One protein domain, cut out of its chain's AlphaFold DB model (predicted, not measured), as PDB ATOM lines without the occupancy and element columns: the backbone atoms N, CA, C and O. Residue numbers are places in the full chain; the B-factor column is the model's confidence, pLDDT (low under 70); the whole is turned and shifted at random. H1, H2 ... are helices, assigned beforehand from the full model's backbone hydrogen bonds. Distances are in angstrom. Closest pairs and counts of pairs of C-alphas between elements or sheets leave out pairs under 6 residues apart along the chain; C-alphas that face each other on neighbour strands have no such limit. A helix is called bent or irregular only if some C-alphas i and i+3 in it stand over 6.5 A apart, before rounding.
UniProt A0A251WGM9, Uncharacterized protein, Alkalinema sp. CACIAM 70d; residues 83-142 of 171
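What this domain is: This is residues 83 to 142 of the 171 residues of an uncharacterized protein of Alkalinema sp. CACIAM 70d (UniProt A0A251WGM9). Two helices make a lopsided V: H1 and H2 meet in their first halves and spread apart toward their last residues, where residues 135 to 141 of H2 stick out as a free arm. A long loop, residues 105 to 121, folds back from the end of H1 to the start of H2. The printed part has 60 residues with two named helices, H1 then H2, and no named strand; the class is all helix. It is only just compact, close to loose, with a radius of gyration of the C-alphas of 12.4 A, and its flat outline spans 34 by 29 by 15 A.

Where its parts are: Start at Asp 83 and read on to C-alpha 89 at (32.205, 20.667, 49.148), where H1, residues 89 to 104, begins; it runs 22.8 A to C-alpha 104 at (24.626, 41.900, 45.893). Then look for C-alpha 122 at (19.801, 17.622, 46.287), where H2, residues 122 to 141, begins; it runs 26.5 A to C-alpha 141. H2 is neither bent nor irregular, but only just: C-alphas 128 and 131 are 6.3 A apart.

How they stand to each other: Look at Ile 92 and Leu 130, the closest C-alphas of H1 and H2, 5.7 A apart. The helices touch through residues 89 to 96 of H1 and 125 to 130 of H2 alone. They run the same way at a steep tilt of 60 degrees. In H1 every O i to N i+4 pair is within hydrogen-bond range; in H2, 13 of 16 are.

The domain as a whole: Compare Arg 84 with Ser 107: their C-alphas, the two farthest apart, are 36.8 A apart. The printed part has no cut. The link from H1 to H2 is long, with 17 residues. Residues 104 to 109, 115 to 121 and 135 to 142 stand free. In the B-factor column the mean pLDDT of the printed part is 84.8, and residues 138 to 142 are under 70.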
ATOM      1  N   ASP A  83      28.099  18.359  59.967       84.88
ATOM      2  CA  ASP A  83      29.387  17.799  60.405       84.88
ATOM      3  C   ASP A  83      29.703  16.424  59.786       84.88
ATOM      4  O   ASP A  83      30.845  15.969  59.790       84.88
ATOM      5  N   ARG A  84      28.679  15.731  59.271       83.75
ATOM      6  CA  ARG A  84      28.777  14.396  58.665       83.75
ATOM      7  C   ARG A  84      28.483  14.414  57.163       83.75
ATOM      8  O   ARG A  84      28.372  13.347  56.559       83.75
ATOM      9  N   PHE A  85      28.329  15.593  56.559       87.38
ATOM     10  CA  PHE A  85      28.012  15.758  55.144       87.38
ATOM     11  C   PHE A  85      29.269  16.111  54.340       87.38
ATOM     12  O   PHE A  85      29.722  17.249  54.342       87.38
ATOM     13  N   PHE A  86      29.821  15.124  53.630       85.62
ATOM     14  CA  PHE A  86      31.084  15.240  52.891       85.62
ATOM     15  C   PHE A  86      30.956  14.813  51.417       85.62
ATOM     16  O   PHE A  86      29.965  14.213  50.997       85.62
ATOM     17  N   GLY A  87      31.975  15.125  50.612       89.56
ATOM     18  CA  GLY A  87      32.111  14.764  49.196       89.56
ATOM     19  C   GLY A  87      31.383  15.689  48.217       89.56
ATOM     20  O   GLY A  87      31.387  15.438  47.008       89.56
ATOM     21  N   ARG A  88      30.736  16.751  48.713       91.62
ATOM     22  CA  ARG A  88      30.012  17.748  47.904       91.62
ATOM     23  C   ARG A  88      30.480  19.185  48.137       91.62
ATOM     24  O   ARG A  88      29.813  20.123  47.710       91.62
ATOM     25  N   GLU A  89      31.651  19.372  48.732       91.12
ATOM     26  CA  GLU A  89      32.205  20.667  49.148       91.12
ATOM     27  C   GLU A  89      32.295  21.646  47.973       91.12
ATOM     28  O   GLU A  89      31.843  22.783  48.061       91.12
ATOM     29  N   LYS A  90      32.780  21.179  46.814       92.88
ATOM     30  CA  LYS A  90      32.867  22.005  45.595       92.88
ATOM     31  C   LYS A  90      31.502  22.519  45.130       92.88
ATOM     32  O   LYS A  90      31.397  23.630  44.621       92.88
ATOM     33  N   GLN A  91      30.461  21.698  45.268       93.38
ATOM     34  CA  GLN A  91      29.105  22.058  44.851       93.38
ATOM     35  C   GLN A  91      28.492  23.060  45.828       93.38
ATOM     36  O   GLN A  91      27.813  23.987  45.393       93.38
ATOM     37  N   ILE A  92      28.760  22.890  47.126       92.88
ATOM     38  CA  ILE A  92      28.326  23.828  48.160       92.88
ATOM     39  C   ILE A  92      28.993  25.191  47.941       92.88
ATOM     40  O   ILE A  92      28.280  26.182  47.816       92.88
ATOM     41  N   ALA A  93      30.316  25.235  47.751       91.69
ATOM     42  CA  ALA A  93      31.047  26.475  47.482       91.69
ATOM     43  C   ALA A  93      30.502  27.220  46.248       91.69
ATOM     44  O   ALA A  93      30.244  28.420  46.299       91.69
ATOM     45  N   ALA A  94      30.226  26.503  45.154       92.81
ATOM     46  CA  ALA A  94      29.647  27.103  43.952       92.81
ATOM     47  C   ALA A  94      28.215  27.634  44.167       92.81
ATOM     48  O   ALA A  94      27.824  28.641  43.575       92.81
ATOM     49  N   LEU A  95      27.401  26.958  44.987       92.25
ATOM     50  CA  LEU A  95      26.081  27.464  45.381       92.25
ATOM     51  C   LEU A  95      26.211  28.710  46.263       92.25
ATOM     52  O   LEU A  95      25.408  29.631  46.128       92.25
ATOM     53  N   TRP A  96      27.237  28.756  47.109       91.00
ATOM     54  CA  TRP A  96      27.531  29.876  47.991       91.00
ATOM     55  C   TRP A  96      27.866  31.155  47.237       91.00
ATOM     56  O   TRP A  96      27.250  32.198  47.460       91.00
ATOM     57  N   GLU A  97      28.775  31.059  46.270       90.62
ATOM     58  CA  GLU A  97      29.146  32.185  45.410       90.62
ATOM     59  C   GLU A  97      27.933  32.741  44.657       90.62
ATOM     60  O   GLU A  97      27.710  33.952  44.636       90.62
ATOM     61  N   LYS A  98      27.092  31.856  44.108       89.81
ATOM     62  CA  LYS A  98      25.857  32.251  43.419       89.81
ATOM     63  C   LYS A  98      24.856  32.918  44.356       89.81
ATOM     64  O   LYS A  98      24.214  33.895  43.978       89.81
ATOM     65  N   LEU A  99      24.702  32.399  45.574       88.06
ATOM     66  CA  LEU A  99      23.819  33.003  46.567       88.06
ATOM     67  C   LEU A  99      24.281  34.426  46.903       88.06
ATOM     68  O   LEU A  99      23.465  35.347  46.950       88.06
ATOM     69  N   ARG A 100      25.592  34.620  47.065       86.44
ATOM     70  CA  ARG A 100      26.188  35.929  47.335       86.44
ATOM     71  C   ARG A 100      25.993  36.904  46.177       86.44
ATOM     72  O   ARG A 100      25.533  38.019  46.411       86.44
ATOM     73  N   SER A 101      26.240  36.477  44.939       86.94
ATOM     74  CA  SER A 101      26.038  37.338  43.767       86.94
ATOM     75  C   SER A 101      24.576  37.776  43.610       86.94
ATOM     76  O   SER A 101      24.294  38.908  43.216       86.94
ATOM     77  N   LEU A 102      23.625  36.897  43.959       86.50
ATOM     78  CA  LEU A 102      22.198  37.236  43.970       86.50
ATOM     79  C   LEU A 102      21.848  38.243  45.072       86.50
ATOM     80  O   LEU A 102      20.950  39.059  44.885       86.50
ATOM     81  N   HIS A 103      22.536  38.197  46.214       82.25
ATOM     82  CA  HIS A 103      22.317  39.141  47.306       82.25
ATOM     83  C   HIS A 103      22.853  40.547  46.992       82.25
ATOM     84  O   HIS A 103      22.229  41.535  47.374       82.25
ATOM     85  N   GLU A 104      23.983  40.636  46.287       83.44
ATOM     86  CA  GLU A 104      24.626  41.900  45.893       83.44
ATOM     87  C   GLU A 104      23.844  42.657  44.800       83.44
ATOM     88  O   GLU A 104      24.011  43.863  44.637       83.44
ATOM     89  N   THR A 105      22.939  41.983  44.084       81.38
ATOM     90  CA  THR A 105      22.116  42.605  43.038       81.38
ATOM     91  C   THR A 105      20.773  43.081  43.615       81.38
ATOM     92  O   THR A 105      19.890  42.278  43.920       81.38
ATOM     93  N   GLU A 106      20.584  44.397  43.768       73.06
ATOM     94  CA  GLU A 106      19.379  44.978  44.398       73.06
ATOM     95  C   GLU A 106      18.087  44.822  43.574       73.06
ATOM     96  O   GLU A 106      17.007  44.723  44.150       73.06
ATOM     97  N   SER A 107      18.184  44.718  42.244       70.25
ATOM     98  CA  SER A 107      17.016  44.718  41.340       70.25
ATOM     99  C   SER A 107      16.617  43.339  40.790       70.25
ATOM    100  O   SER A 107      15.762  43.261  39.909       70.25
ATOM    101  N   ALA A 108      17.224  42.245  41.265       72.19
ATOM    102  CA  ALA A 108      16.985  40.896  40.741       72.19
ATOM    103  C   ALA A 108      16.177  40.005  41.701       72.19
ATOM    104  O   ALA A 108      16.284  40.099  42.924       72.19
ATOM    105  N   ILE A 109      15.389  39.086  41.132       78.94
ATOM    106  CA  ILE A 109      14.714  38.012  41.874       78.94
ATOM    107  C   ILE A 109      15.780  37.116  42.528       78.94
ATOM    108  O   ILE A 109      16.589  36.492  41.842       78.94
ATOM    109  N   ARG A 110      15.760  37.015  43.862       85.62
ATOM    110  CA  ARG A 110      16.753  36.277  44.665       85.62
ATOM    111  C   ARG A 110      16.361  34.809  44.846       85.62
ATOM    112  O   ARG A 110      16.065  34.365  45.951       85.62
ATOM    113  N   VAL A 111      16.313  34.063  43.745       86.50
ATOM    114  CA  VAL A 111      15.972  32.631  43.746       86.50
ATOM    115  C   VAL A 111      17.128  31.825  43.165       86.50
ATOM    116  O   VAL A 111      17.553  32.070  42.040       86.50
ATOM    117  N   LEU A 112      17.608  30.834  43.924       89.38
ATOM    118  CA  LEU A 112      18.656  29.902  43.503       89.38
ATOM    119  C   LEU A 112      18.075  28.485  43.373       89.38
ATOM    120  O   LEU A 112      17.961  27.774  44.374       89.38
ATOM    121  N   PRO A 113      17.663  28.058  42.169       90.06
ATOM    122  CA  PRO A 113      17.095  26.732  41.989       90.06
ATOM    123  C   PRO A 113      18.182  25.647  41.894       90.06
ATOM    124  O   PRO A 113      19.236  25.851  41.290       90.06
ATOM    125  N   ILE A 114      17.901  24.467  42.459       90.94
ATOM    126  CA  ILE A 114      18.773  23.281  42.418       90.94
ATOM    127  C   ILE A 114      18.031  22.164  41.674       90.94
ATOM    128  O   ILE A 114      16.996  21.686  42.142       90.94
ATOM    129  N   TYR A 115      18.566  21.731  40.532       91.06
ATOM    130  CA  TYR A 115      17.965  20.700  39.681       91.06
ATOM    131  C   TYR A 115      18.893  19.496  39.552       91.06
ATOM    132  O   TYR A 115      20.075  19.669  39.290       91.06
ATOM    133  N   ASP A 116      18.341  18.291  39.714       88.19
ATOM    134  CA  ASP A 116      19.055  17.017  39.559       88.19
ATOM    135  C   ASP A 116      18.072  15.829  39.502       88.19
ATOM    136  O   ASP A 116      16.941  15.960  40.000       88.19
ATOM    137  N   PRO A 117      18.499  14.640  39.018       91.25
ATOM    138  CA  PRO A 117      17.730  13.397  39.111       91.25
ATOM    139  C   PRO A 117      17.227  13.095  40.529       91.25
ATOM    140  O   PRO A 117      17.831  13.487  41.535       91.25
ATOM    141  N   SER A 118      16.086  12.408  40.642       85.81
ATOM    142  CA  SER A 118      15.571  11.977  41.951       85.81
ATOM    143  C   SER A 118      16.583  11.077  42.666       85.81
ATOM    144  O   SER A 118      17.265  10.284  42.029       85.81
ATOM    145  N   GLY A 119      16.714  11.232  43.984       83.00
ATOM    146  CA  GLY A 119      17.659  10.441  44.783       83.00
ATOM    147  C   GLY A 119      19.125  10.898  44.751       83.00
ATOM    148  O   GLY A 119      19.912  10.381  45.531       83.00
ATOM    149  N   SER A 120      19.508  11.913  43.963       85.06
ATOM    150  CA  SER A 120      20.895  12.436  43.934       85.06
ATOM    151  C   SER A 120      21.377  13.074  45.249       85.06
ATOM    152  O   SER A 120      22.565  13.356  45.420       85.06
ATOM    153  N   GLY A 121      20.449  13.345  46.171       87.81
ATOM    154  CA  GLY A 121      20.728  14.016  47.435       87.81
ATOM    155  C   GLY A 121      20.631  15.543  47.384       87.81
ATOM    156  O   GLY A 121      21.090  16.186  48.315       87.81
ATOM    157  N   LYS A 122      20.007  16.155  46.371       92.62
ATOM    158  CA  LYS A 122      19.801  17.622  46.287       92.62
ATOM    159  C   LYS A 122      19.177  18.265  47.540       92.62
ATOM    160  O   LYS A 122      19.632  19.315  47.979       92.62
ATOM    161  N   SER A 123      18.192  17.621  48.171       89.56
ATOM    162  CA  SER A 123      17.616  18.117  49.433       89.56
ATOM    163  C   SER A 123      18.595  18.011  50.606       89.56
ATOM    164  O   SER A 123      18.554  18.830  51.517       89.56
ATOM    165  N   SER A 124      19.483  17.014  50.591       90.50
ATOM    166  CA  SER A 124      20.579  16.879  51.556       90.50
ATOM    167  C   SER A 124      21.656  17.935  51.305       90.50
ATOM    168  O   SER A 124      22.067  18.599  52.243       90.50
ATOM    169  N   LEU A 125      22.028  18.174  50.043       91.31
ATOM    170  CA  LEU A 125      22.958  19.232  49.636       91.31
ATOM    171  C   LEU A 125      22.472  20.613  50.079       91.31
ATOM    172  O   LEU A 125      23.246  21.388  50.628       91.31
ATOM    173  N   ALA A 126      21.184  20.901  49.886       91.00
ATOM    174  CA  ALA A 126      20.591  22.151  50.338       91.00
ATOM    175  C   ALA A 126      20.580  22.266  51.872       91.00
ATOM    176  O   ALA A 126      20.907  23.319  52.400       91.00
ATOM    177  N   ARG A 127      20.203  21.206  52.599       89.56
ATOM    178  CA  ARG A 127      20.019  21.266  54.062       89.56
ATOM    179  C   ARG A 127      21.315  21.086  54.846       89.56
ATOM    180  O   ARG A 127      21.672  21.951  55.629       89.56
ATOM    181  N   ALA A 128      21.981  19.958  54.651       91.38
ATOM    182  CA  ALA A 128      23.171  19.578  55.401       91.38
ATOM    183  C   ALA A 128      24.441  20.244  54.863       91.38
ATOM    184  O   ALA A 128      25.391  20.421  55.607       91.38
ATOM    185  N   GLY A 129      24.458  20.626  53.583       91.50
ATOM    186  CA  GLY A 129      25.547  21.415  53.013       91.50
ATOM    187  C   GLY A 129      25.285  22.909  53.167       91.50
ATOM    188  O   GLY A 129      25.750  23.550  54.101       91.50
ATOM    189  N   LEU A 130      24.483  23.452  52.251       90.00
ATOM    190  CA  LEU A 130      24.326  24.894  52.064       90.00
ATOM    191  C   LEU A 130      23.749  25.620  53.290       90.00
ATOM    192  O   LEU A 130      24.286  26.634  53.721       90.00
ATOM    193  N   ILE A 131      22.642  25.123  53.846       88.81
ATOM    194  CA  ILE A 131      21.988  25.750  55.004       88.81
ATOM    195  C   ILE A 131      22.833  25.581  56.272       88.81
ATOM    196  O   ILE A 131      22.889  26.507  57.080       88.81
ATOM    197  N   SER A 132      23.499  24.437  56.445       88.31
ATOM    198  CA  SER A 132      24.401  24.225  57.581       88.31
ATOM    199  C   SER A 132      25.568  25.217  57.556       88.31
ATOM    200  O   SER A 132      25.873  25.823  58.579       88.31
ATOM    201  N   GLU A 133      26.178  25.441  56.388       86.06
ATOM    202  CA  GLU A 133      27.270  26.411  56.222       86.06
ATOM    203  C   GLU A 133      26.786  27.857  56.404       86.06
ATOM    204  O   GLU A 133      27.442  28.644  57.082       86.06
ATOM    205  N   LEU A 134      25.588  28.186  55.901       84.19
ATOM    206  CA  LEU A 134      24.949  29.481  56.154       84.19
ATOM    207  C   LEU A 134      24.707  29.707  57.636       84.19
ATOM    208  O   LEU A 134      25.003  30.778  58.142       84.19
ATOM    209  N   SER A 135      24.180  28.711  58.336       80.38
ATOM    210  CA  SER A 135      23.907  28.829  59.764       80.38
ATOM    211  C   SER A 135      25.201  29.026  60.546       80.38
ATOM    212  O   SER A 135      25.241  29.883  61.422       80.38
ATOM    213  N   ALA A 136      26.274  28.318  60.184       77.94
ATOM    214  CA  ALA A 136      27.590  28.545  60.765       77.94
ATOM    215  C   ALA A 136      28.089  29.981  60.501       77.94
ATOM    216  O   ALA A 136      28.373  30.699  61.455       77.94
ATOM    217  N   ASP A 137      28.130  30.443  59.246       74.19
ATOM    218  CA  ASP A 137      28.613  31.796  58.901       74.19
ATOM    219  C   ASP A 137      27.753  32.906  59.534       74.19
ATOM    220  O   ASP A 137      28.275  33.893  60.053       74.19
ATOM    221  N   LEU A 138      26.427  32.739  59.553       69.25
ATOM    222  CA  LEU A 138      25.496  33.691  60.159       69.25
ATOM    223  C   LEU A 138      25.666  33.781  61.669       69.25
ATOM    224  O   LEU A 138      25.705  34.892  62.188       69.25
ATOM    225  N   VAL A 139      25.805  32.648  62.363       61.50
ATOM    226  CA  VAL A 139      26.059  32.633  63.813       61.50
ATOM    227  C   VAL A 139      27.339  33.404  64.145       61.50
ATOM    228  O   VAL A 139      27.390  34.091  65.161       61.50
ATOM    229  N   TYR A 140      28.347  33.365  63.270       58.66
ATOM    230  CA  TYR A 140      29.578  34.133  63.458       58.66
ATOM    231  C   TYR A 140      29.471  35.619  63.076       58.66
ATOM    232  O   TYR A 140      30.261  36.418  63.579       58.66
ATOM    233  N   ARG A 141      28.548  36.019  62.187       60.44
ATOM    234  CA  ARG A 141      28.568  37.358  61.560       60.44
ATOM    235  C   ARG A 141      27.354  38.240  61.842       60.44
ATOM    236  O   ARG A 141      27.496  39.459  61.797       60.44
ATOM    237  N   TYR A 142      26.182  37.669  62.113       56.78
ATOM    238  CA  TYR A 142      24.928  38.412  62.247       56.78
ATOM    239  C   TYR A 142      24.005  37.778  63.296       56.78
ATOM    240  O   TYR A 142      23.417  36.727  63.067       56.78
TER     241      TYR A 142